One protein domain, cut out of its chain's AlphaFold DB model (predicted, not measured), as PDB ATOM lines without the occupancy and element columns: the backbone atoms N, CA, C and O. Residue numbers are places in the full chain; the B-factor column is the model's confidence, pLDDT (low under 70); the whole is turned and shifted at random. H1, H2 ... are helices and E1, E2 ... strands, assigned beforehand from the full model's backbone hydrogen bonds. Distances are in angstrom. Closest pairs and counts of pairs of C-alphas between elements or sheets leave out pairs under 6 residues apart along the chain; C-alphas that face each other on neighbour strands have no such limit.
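What this domain is: This is residues 8 to 65 of the 341 residues of an uncharacterized protein of Asparagus officinalis (UniProt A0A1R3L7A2). With little regular structure, this domain is a two-stranded hairpin, E1 and E2, with one helix, H1, packed over one face and long unnamed stretches beside them. The link between E1 and E2 lies at one end of the long axis, and both ends of the printed part lie toward the other. The 58 residues printed hold E1, E2 and H1 in that order, an antiparallel sheet and a mixed class, with 22 residues in named elements. The whole is compact, radius of gyration of the C-alphas 11.5 A, yet elongated, spanning 35 by 21 by 15 A.

Where its parts are: E1 is residues 17 to 21, 13.9 A long, from C-alpha 17 at (32.794, -104.961, -42.731). E2 is residues 28 to 32, 13.4 A. H1 is residues 44 to 55, 16.0 A, ending at C-alpha 55 at (32.017, -110.574, -44.915).

How they stand to each other: E1 and E2 form an antiparallel hairpin at 151 degrees, with N 31 and O 18 2.8 A apart, within hydrogen-bond range. The closest C-alphas of E2 and H1, Val 30 and Ala 51, are 6.0 A apart; those of E1 and H1, Val 17 and Ala 51, 6.1 A. In H1 every O i to N i+4 pair is within hydrogen-bond range.

The domain as a whole: The two C-alphas farthest apart, Gly 25 and Asp 60, are 34.9 A apart. The printed part has no cut. The link E2 to H1 is long, 11 residues. No printed residue has pLDDT under 70.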
ATOM      1  N   VAL A   8      37.154-115.328 -59.926       79.50
ATOM      2  CA  VAL A   8      37.649-114.666 -58.715       79.50
ATOM      3  C   VAL A   8      38.283-113.340 -59.126       79.50
ATOM      4  O   VAL A   8      39.158-113.311 -59.992       79.50
ATOM      5  N   ILE A   9      37.847-112.240 -58.513       79.75
ATOM      6  CA  ILE A   9      38.316-110.888 -58.831       79.75
ATOM      7  C   ILE A   9      39.169-110.358 -57.687       79.75
ATOM      8  O   ILE A   9      38.649-109.912 -56.667       79.75
ATOM      9  N   GLY A  10      40.487-110.340 -57.900       83.50
ATOM     10  CA  GLY A  10      41.449-109.782 -56.949       83.50
ATOM     11  C   GLY A  10      41.447-110.489 -55.589       83.50
ATOM     12  O   GLY A  10      40.594-111.318 -55.293       83.50
ATOM     13  N   LYS A  11      42.423-110.168 -54.739       88.00
ATOM     14  CA  LYS A  11      42.448-110.667 -53.356       88.00
ATOM     15  C   LYS A  11      41.535-109.819 -52.472       88.00
ATOM     16  O   LYS A  11      41.393-108.616 -52.711       88.00
ATOM     17  N   ARG A  12      40.976-110.413 -51.413       88.69
ATOM     18  CA  ARG A  12      40.271-109.651 -50.370       88.69
ATOM     19  C   ARG A  12      41.243-108.648 -49.743       88.69
ATOM     20  O   ARG A  12      42.295-109.026 -49.236       88.69
ATOM     21  N   PHE A  13      40.891-107.366 -49.810       88.75
ATOM     22  CA  PHE A  13      41.749-106.249 -49.397       88.75
ATOM     23  C   PHE A  13      41.329-105.605 -48.066       88.75
ATOM     24  O   PHE A  13      41.954-104.631 -47.655       88.75
ATOM     25  N   TYR A  14      40.281-106.125 -47.423       90.44
ATOM     26  CA  TYR A  14      39.685-105.582 -46.200       90.44
ATOM     27  C   TYR A  14      39.582-106.640 -45.098       90.44
ATOM     28  O   TYR A  14      39.483-107.840 -45.389       90.44
ATOM     29  N   LYS A  15      39.587-106.201 -43.835       88.69
ATOM     30  CA  LYS A  15      39.449-107.078 -42.662       88.69
ATOM     31  C   LYS A  15      38.025-107.067 -42.123       88.69
ATOM     32  O   LYS A  15      37.411-108.129 -42.070       88.69
ATOM     33  N   GLU A  16      37.500-105.895 -41.804       91.38
ATOM     34  CA  GLU A  16      36.202-105.699 -41.165       91.38
ATOM     35  C   GLU A  16      35.183-105.109 -42.140       91.38
ATOM     36  O   GLU A  16      35.520-104.309 -43.020       91.38
ATOM     37  N   VAL A  17      33.922-105.509 -41.978       94.56
ATOM     38  CA  VAL A  17      32.794-104.961 -42.731       94.56
ATOM     39  C   VAL A  17      31.795-104.383 -41.741       94.56
ATOM     40  O   VAL A  17      31.331-105.074 -40.840       94.56
ATOM     41  N   THR A  18      31.463-103.106 -41.893       93.31
ATOM     42  CA  THR A  18      30.496-102.423 -41.025       93.31
ATOM     43  C   THR A  18      29.458-101.674 -41.851       93.31
ATOM     44  O   THR A  18      29.592-101.511 -43.064       93.31
ATOM     45  N   THR A  19      28.375-101.242 -41.208       94.19
ATOM     46  CA  THR A  19      27.332-100.426 -41.844       94.19
ATOM     47  C   THR A  19      27.195 -99.119 -41.086       94.19
ATOM     48  O   THR A  19      27.253 -99.107 -39.856       94.19
ATOM     49  N   ARG A  20      27.017 -98.015 -41.810       92.19
ATOM     50  CA  ARG A  20      26.763 -96.699 -41.217       92.19
ATOM     51  C   ARG A  20      25.746 -95.913 -42.032       92.19
ATOM     52  O   ARG A  20      25.509 -96.226 -43.201       92.19
ATOM     53  N   LEU A  21      25.173 -94.882 -41.421       91.62
ATOM     54  CA  LEU A  21      24.422 -93.869 -42.157       91.62
ATOM     55  C   LEU A  21      25.355 -93.158 -43.142       91.62
ATOM     56  O   LEU A  21      26.531 -92.934 -42.842       91.62
ATOM     57  N   ALA A  22      24.837 -92.850 -44.327       86.38
ATOM     58  CA  ALA A  22      25.574 -92.068 -45.307       86.38
ATOM     59  C   ALA A  22      25.847 -90.650 -44.770       86.38
ATOM     60  O   ALA A  22      25.086 -90.129 -43.955       86.38
ATOM     61  N   ASP A  23      26.936 -90.027 -45.228       82.06
ATOM     62  CA  ASP A  23      27.412 -88.742 -44.691       82.06
ATOM     63  C   ASP A  23      26.418 -87.588 -44.933       82.06
ATOM     64  O   ASP A  23      26.401 -86.608 -44.197       82.06
ATOM     65  N   ASP A  24      25.556 -87.722 -45.943       81.06
ATOM     66  CA  ASP A  24      24.458 -86.806 -46.263       81.06
ATOM     67  C   ASP A  24      23.161 -87.102 -45.490       81.06
ATOM     68  O   ASP A  24      22.138 -86.465 -45.731       81.06
ATOM     69  N   GLY A  25      23.175 -88.081 -44.581       78.19
ATOM     70  CA  GLY A  25      22.020 -88.492 -43.781       78.19
ATOM     71  C   GLY A  25      20.932 -89.232 -44.565       78.19
ATOM     72  O   GLY A  25      19.939 -89.651 -43.972       78.19
ATOM     73  N   ASN A  26      21.110 -89.428 -45.876       81.88
ATOM     74  CA  ASN A  26      20.123 -90.062 -46.739       81.88
ATOM     75  C   ASN A  26      20.571 -91.472 -47.151       81.88
ATOM     76  O   ASN A  26      21.310 -91.666 -48.118       81.88
ATOM     77  N   GLY A  27      20.100 -92.465 -46.396       87.69
ATOM     78  CA  GLY A  27      20.379 -93.882 -46.626       87.69
ATOM     79  C   GLY A  27      21.584 -94.422 -45.854       87.69
ATOM     80  O   GLY A  27      22.125 -93.798 -44.941       87.69
ATOM     81  N   TRP A  28      21.985 -95.636 -46.217       92.06
ATOM     82  CA  TRP A  28      23.003 -96.435 -45.547       92.06
ATOM     83  C   TRP A  28      24.130 -96.788 -46.508       92.06
ATOM     84  O   TRP A  28      23.905 -97.025 -47.692       92.06
ATOM     85  N   THR A  29      25.352 -96.869 -46.000       90.44
ATOM     86  CA  THR A  29      26.507 -97.346 -46.762       90.44
ATOM     87  C   THR A  29      27.199 -98.481 -46.020       90.44
ATOM     88  O   THR A  29      27.192 -98.550 -44.785       90.44
ATOM     89  N   VAL A  30      27.781 -99.390 -46.794       90.00
ATOM     90  CA  VAL A  30      28.633-100.467 -46.292       90.00
ATOM     91  C   VAL A  30      30.076 -99.976 -46.320       90.00
ATOM     92  O   VAL A  30      30.539 -99.414 -47.315       90.00
ATOM     93  N   MET A  31      30.787-100.192 -45.222       90.38
ATOM     94  CA  MET A  31      32.199 -99.874 -45.073       90.38
ATOM     95  C   MET A  31      33.034-101.146 -45.080       90.38
ATOM     96  O   MET A  31      32.720-102.101 -44.377       90.38
ATOM     97  N   LEU A  32      34.111-101.124 -45.857       89.44
ATOM     98  CA  LEU A  32      35.172-102.123 -45.875       89.44
ATOM     99  C   LEU A  32      36.397-101.489 -45.206       89.44
ATOM    100  O   LEU A  32      37.054-100.626 -45.798       89.44
ATOM    101  N   ASP A  33      36.664-101.862 -43.958       89.69
ATOM    102  CA  ASP A  33      37.547-101.141 -43.037       89.69
ATOM    103  C   ASP A  33      37.184 -99.640 -42.961       89.69
ATOM    104  O   ASP A  33      36.143 -99.259 -42.434       89.69
ATOM    105  N   TYR A  34      38.022 -98.773 -43.535       83.62
ATOM    106  CA  TYR A  34      37.839 -97.321 -43.581       83.62
ATOM    107  C   TYR A  34      37.234 -96.821 -44.904       83.62
ATOM    108  O   TYR A  34      37.006 -95.622 -45.061       83.62
ATOM    109  N   ARG A  35      37.001 -97.705 -45.886       82.00
ATOM    110  CA  ARG A  35      36.523 -97.335 -47.227       82.00
ATOM    111  C   ARG A  35      35.021 -97.553 -47.345       82.00
ATOM    112  O   ARG A  35      34.540 -98.659 -47.133       82.00
ATOM    113  N   THR A  36      34.285 -96.527 -47.751       86.19
ATOM    114  CA  THR A  36      32.846 -96.622 -48.033       86.19
ATOM    115  C   THR A  36      32.590 -97.127 -49.447       86.19
ATOM    116  O   THR A  36      33.233 -96.682 -50.404       86.19
ATOM    117  N   LEU A  37      31.604 -98.008 -49.601       84.12
ATOM    118  CA  LEU A  37      31.063 -98.340 -50.912       84.12
ATOM    119  C   LEU A  37      30.292 -97.146 -51.484       84.12
ATOM    120  O   LEU A  37      29.674 -96.370 -50.754       84.12
ATOM    121  N   LYS A  38      30.363 -96.985 -52.810       80.88
ATOM    122  CA  LYS A  38      29.775 -95.835 -53.514       80.88
ATOM    123  C   LYS A  38      28.246 -95.873 -53.517       80.88
ATOM    124  O   LYS A  38      27.610 -94.827 -53.441       80.88
ATOM    125  N   THR A  39      27.677 -97.067 -53.615       80.56
ATOM    126  CA  THR A  39      26.235 -97.283 -53.722       80.56
ATOM    127  C   THR A  39      25.562 -97.066 -52.363       80.56
ATOM    128  O   THR A  39      25.951 -97.677 -51.366       80.56
ATOM    129  N   LYS A  40      24.555 -96.185 -52.322       87.50
ATOM    130  CA  LYS A  40      23.792 -95.840 -51.112       87.50
ATOM    131  C   LYS A  40      22.511 -96.654 -51.040       87.50
ATOM    132  O   LYS A  40      21.725 -96.646 -51.977       87.50
ATOM    133  N   LEU A  41      22.285 -97.331 -49.925       90.06
ATOM    134  CA  LEU A  41      21.187 -98.272 -49.752       90.06
ATOM    135  C   LEU A  41      20.028 -97.622 -48.987       90.06
ATOM    136  O   LEU A  41      20.264 -96.923 -48.001       90.06
ATOM    137  N   PRO A  42      18.769 -97.864 -49.385       89.56
ATOM    138  CA  PRO A  42      17.613 -97.209 -48.773       89.56
ATOM    139  C   PRO A  42      17.354 -97.658 -47.328       89.56
ATOM    140  O   PRO A  42      16.870 -96.873 -46.519       89.56
ATOM    141  N   THR A  43      17.678 -98.908 -46.975       92.25
ATOM    142  CA  THR A  43      17.344 -99.489 -45.666       92.25
ATOM    143  C   THR A  43      18.551-100.114 -44.975       92.25
ATOM    144  O   THR A  43      19.449-100.667 -45.617       92.25
ATOM    145  N   LEU A  44      18.541-100.085 -43.638       93.69
ATOM    146  CA  LEU A  44      19.562-100.739 -42.815       93.69
ATOM    147  C   LEU A  44      19.579-102.255 -43.033       93.69
ATOM    148  O   LEU A  44      20.645-102.861 -43.045       93.69
ATOM    149  N   ALA A  45      18.407-102.869 -43.204       95.00
ATOM    150  CA  ALA A  45      18.292-104.307 -43.423       95.00
ATOM    151  C   ALA A  45      19.040-104.737 -44.693       95.00
ATOM    152  O   ALA A  45      19.845-105.665 -44.641       95.00
ATOM    153  N   LEU A  46      18.854-104.009 -45.800       92.75
ATOM    154  CA  LEU A  46      19.568-104.279 -47.047       92.75
ATOM    155  C   LEU A  46      21.076-104.024 -46.904       92.75
ATOM    156  O   LEU A  46      21.877-104.823 -47.380       92.75
ATOM    157  N   ALA A  47      21.472-102.958 -46.199       93.69
ATOM    158  CA  ALA A  47      22.881-102.681 -45.922       93.69
ATOM    159  C   ALA A  47      23.554-103.785 -45.105       93.69
ATOM    160  O   ALA A  47      24.659-104.197 -45.443       93.69
ATOM    161  N   LYS A  48      22.883-104.306 -44.074       95.44
ATOM    162  CA  LYS A  48      23.385-105.435 -43.282       95.44
ATOM    163  C   LYS A  48      23.474-106.718 -44.105       95.44
ATOM    164  O   LYS A  48      24.459-107.436 -43.982       95.44
ATOM    165  N   ALA A  49      22.491-106.986 -44.961       95.75
ATOM    166  CA  ALA A  49      22.512-108.161 -45.828       95.75
ATOM    167  C   ALA A  49      23.670-108.100 -46.842       95.75
ATOM    168  O   ALA A  49      24.416-109.063 -46.984       95.75
ATOM    169  N   ILE A  50      23.892-106.942 -47.472       93.81
ATOM    170  CA  ILE A  50      25.035-106.740 -48.375       93.81
ATOM    171  C   ILE A  50      26.358-106.799 -47.603       93.81
ATOM    172  O   ILE A  50      27.316-107.397 -48.083       93.81
ATOM    173  N   ALA A  51      26.430-106.231 -46.397       94.25
ATOM    174  CA  ALA A  51      27.611-106.353 -45.544       94.25
ATOM    175  C   ALA A  51      27.960-107.822 -45.253       94.25
ATOM    176  O   ALA A  51      29.129-108.188 -45.349       94.25
ATOM    177  N   ALA A  52      26.962-108.674 -45.001       95.38
ATOM    178  CA  ALA A  52      27.169-110.110 -44.823       95.38
ATOM    179  C   ALA A  52      27.722-110.791 -46.093       95.38
ATOM    180  O   ALA A  52      28.609-111.636 -45.992       95.38
ATOM    181  N   GLU A  53      27.278-110.394 -47.296       94.31
ATOM    182  CA  GLU A  53      27.850-110.902 -48.558       94.31
ATOM    183  C   GLU A  53      29.338-110.550 -48.707       94.31
ATOM    184  O   GLU A  53      30.125-111.368 -49.190       94.31
ATOM    185  N   TRP A  54      29.737-109.342 -48.293       92.50
ATOM    186  CA  TRP A  54      31.142-108.922 -48.272       92.50
ATOM    187  C   TRP A  54      31.938-109.643 -47.179       92.50
ATOM    188  O   TRP A  54      33.078-110.044 -47.402       92.50
ATOM    189  N   GLU A  55      31.355-109.860 -46.005       93.75
ATOM    190  CA  GLU A  55      32.017-110.574 -44.915       93.75
ATOM    191  C   GLU A  55      32.309-112.040 -45.275       93.75
ATOM    192  O   GLU A  55      33.395-112.538 -44.962       93.75
ATOM    193  N   TYR A  56      31.394-112.678 -46.016       93.62
ATOM    194  CA  TYR A  56      31.491-114.061 -46.495       93.62
ATOM    195  C   TYR A  56      32.624-114.301 -47.514       93.62
ATOM    196  O   TYR A  56      32.986-115.447 -47.781       93.62
ATOM    197  N   GLN A  57      33.217-113.253 -48.096       90.75
ATOM    198  CA  GLN A  57      34.263-113.412 -49.111       90.75
ATOM    199  C   GLN A  57      35.558-113.991 -48.528       90.75
ATOM    200  O   GLN A  57      36.065-113.549 -47.495       90.75
ATOM    201  N   GLU A  58      36.151-114.946 -49.233       89.50
ATOM    202  CA  GLU A  58      37.366-115.627 -48.794       89.50
ATOM    203  C   GLU A  58      38.637-114.792 -49.057       89.50
ATOM    204  O   GLU A  58      38.644-113.796 -49.784       89.50
ATOM    205  N   LYS A  59      39.754-115.174 -48.423       86.81
ATOM    206  CA  LYS A  59      41.038-114.454 -48.552       86.81
ATOM    207  C   LYS A  59      41.652-114.575 -49.949       86.81
ATOM    208  O   LYS A  59      42.405-113.692 -50.364       86.81
ATOM    209  N   ASP A  60      41.379-115.682 -50.634       86.88
ATOM    210  CA  ASP A  60      41.898-115.985 -51.966       86.88
ATOM    211  C   ASP A  60      41.285-115.078 -53.044       86.88
ATOM    212  O   ASP A  60      41.982-114.743 -54.004       86.88
ATOM    213  N   GLY A  61      40.066-114.573 -52.831       88.06
ATOM    214  CA  GLY A  61      39.550-113.423 -53.559       88.06
ATOM    215  C   GLY A  61      38.046-113.188 -53.486       88.06
ATOM    216  O   GLY A  61      37.306-113.907 -52.820       88.06
ATOM    217  N   ILE A  62      37.597-112.143 -54.187       88.25
ATOM    218  CA  ILE A  62      36.185-111.742 -54.220       88.25
ATOM    219  C   ILE A  62      35.462-112.528 -55.316       88.25
ATOM    220  O   ILE A  62      35.917-112.574 -56.461       88.25
ATOM    221  N   ARG A  63      34.321-113.128 -54.978       90.06
ATOM    222  CA  ARG A  63      33.492-113.973 -55.845       90.06
ATOM    223  C   ARG A  63      32.146-113.280 -56.109       90.06
ATOM    224  O   ARG A  63      31.202-113.478 -55.355       90.06
ATOM    225  N   PRO A  64      31.981-112.512 -57.202       87.94
ATOM    226  CA  PRO A  64      30.742-111.759 -57.440       87.94
ATOM    227  C   PRO A  64      29.468-112.613 -57.510       87.94
ATOM    228  O   PRO A  64      28.379-112.118 -57.240       87.94
ATOM    229  N   PHE A  65      29.584-113.894 -57.877       87.88
ATOM    230  CA  PHE A  65      28.436-114.800 -57.939       87.88
ATOM    231  C   PHE A  65      27.847-115.127 -56.558       87.88
ATOM    232  O   PHE A  65      26.686-115.515 -56.487       87.88
TER     233      PHE A  65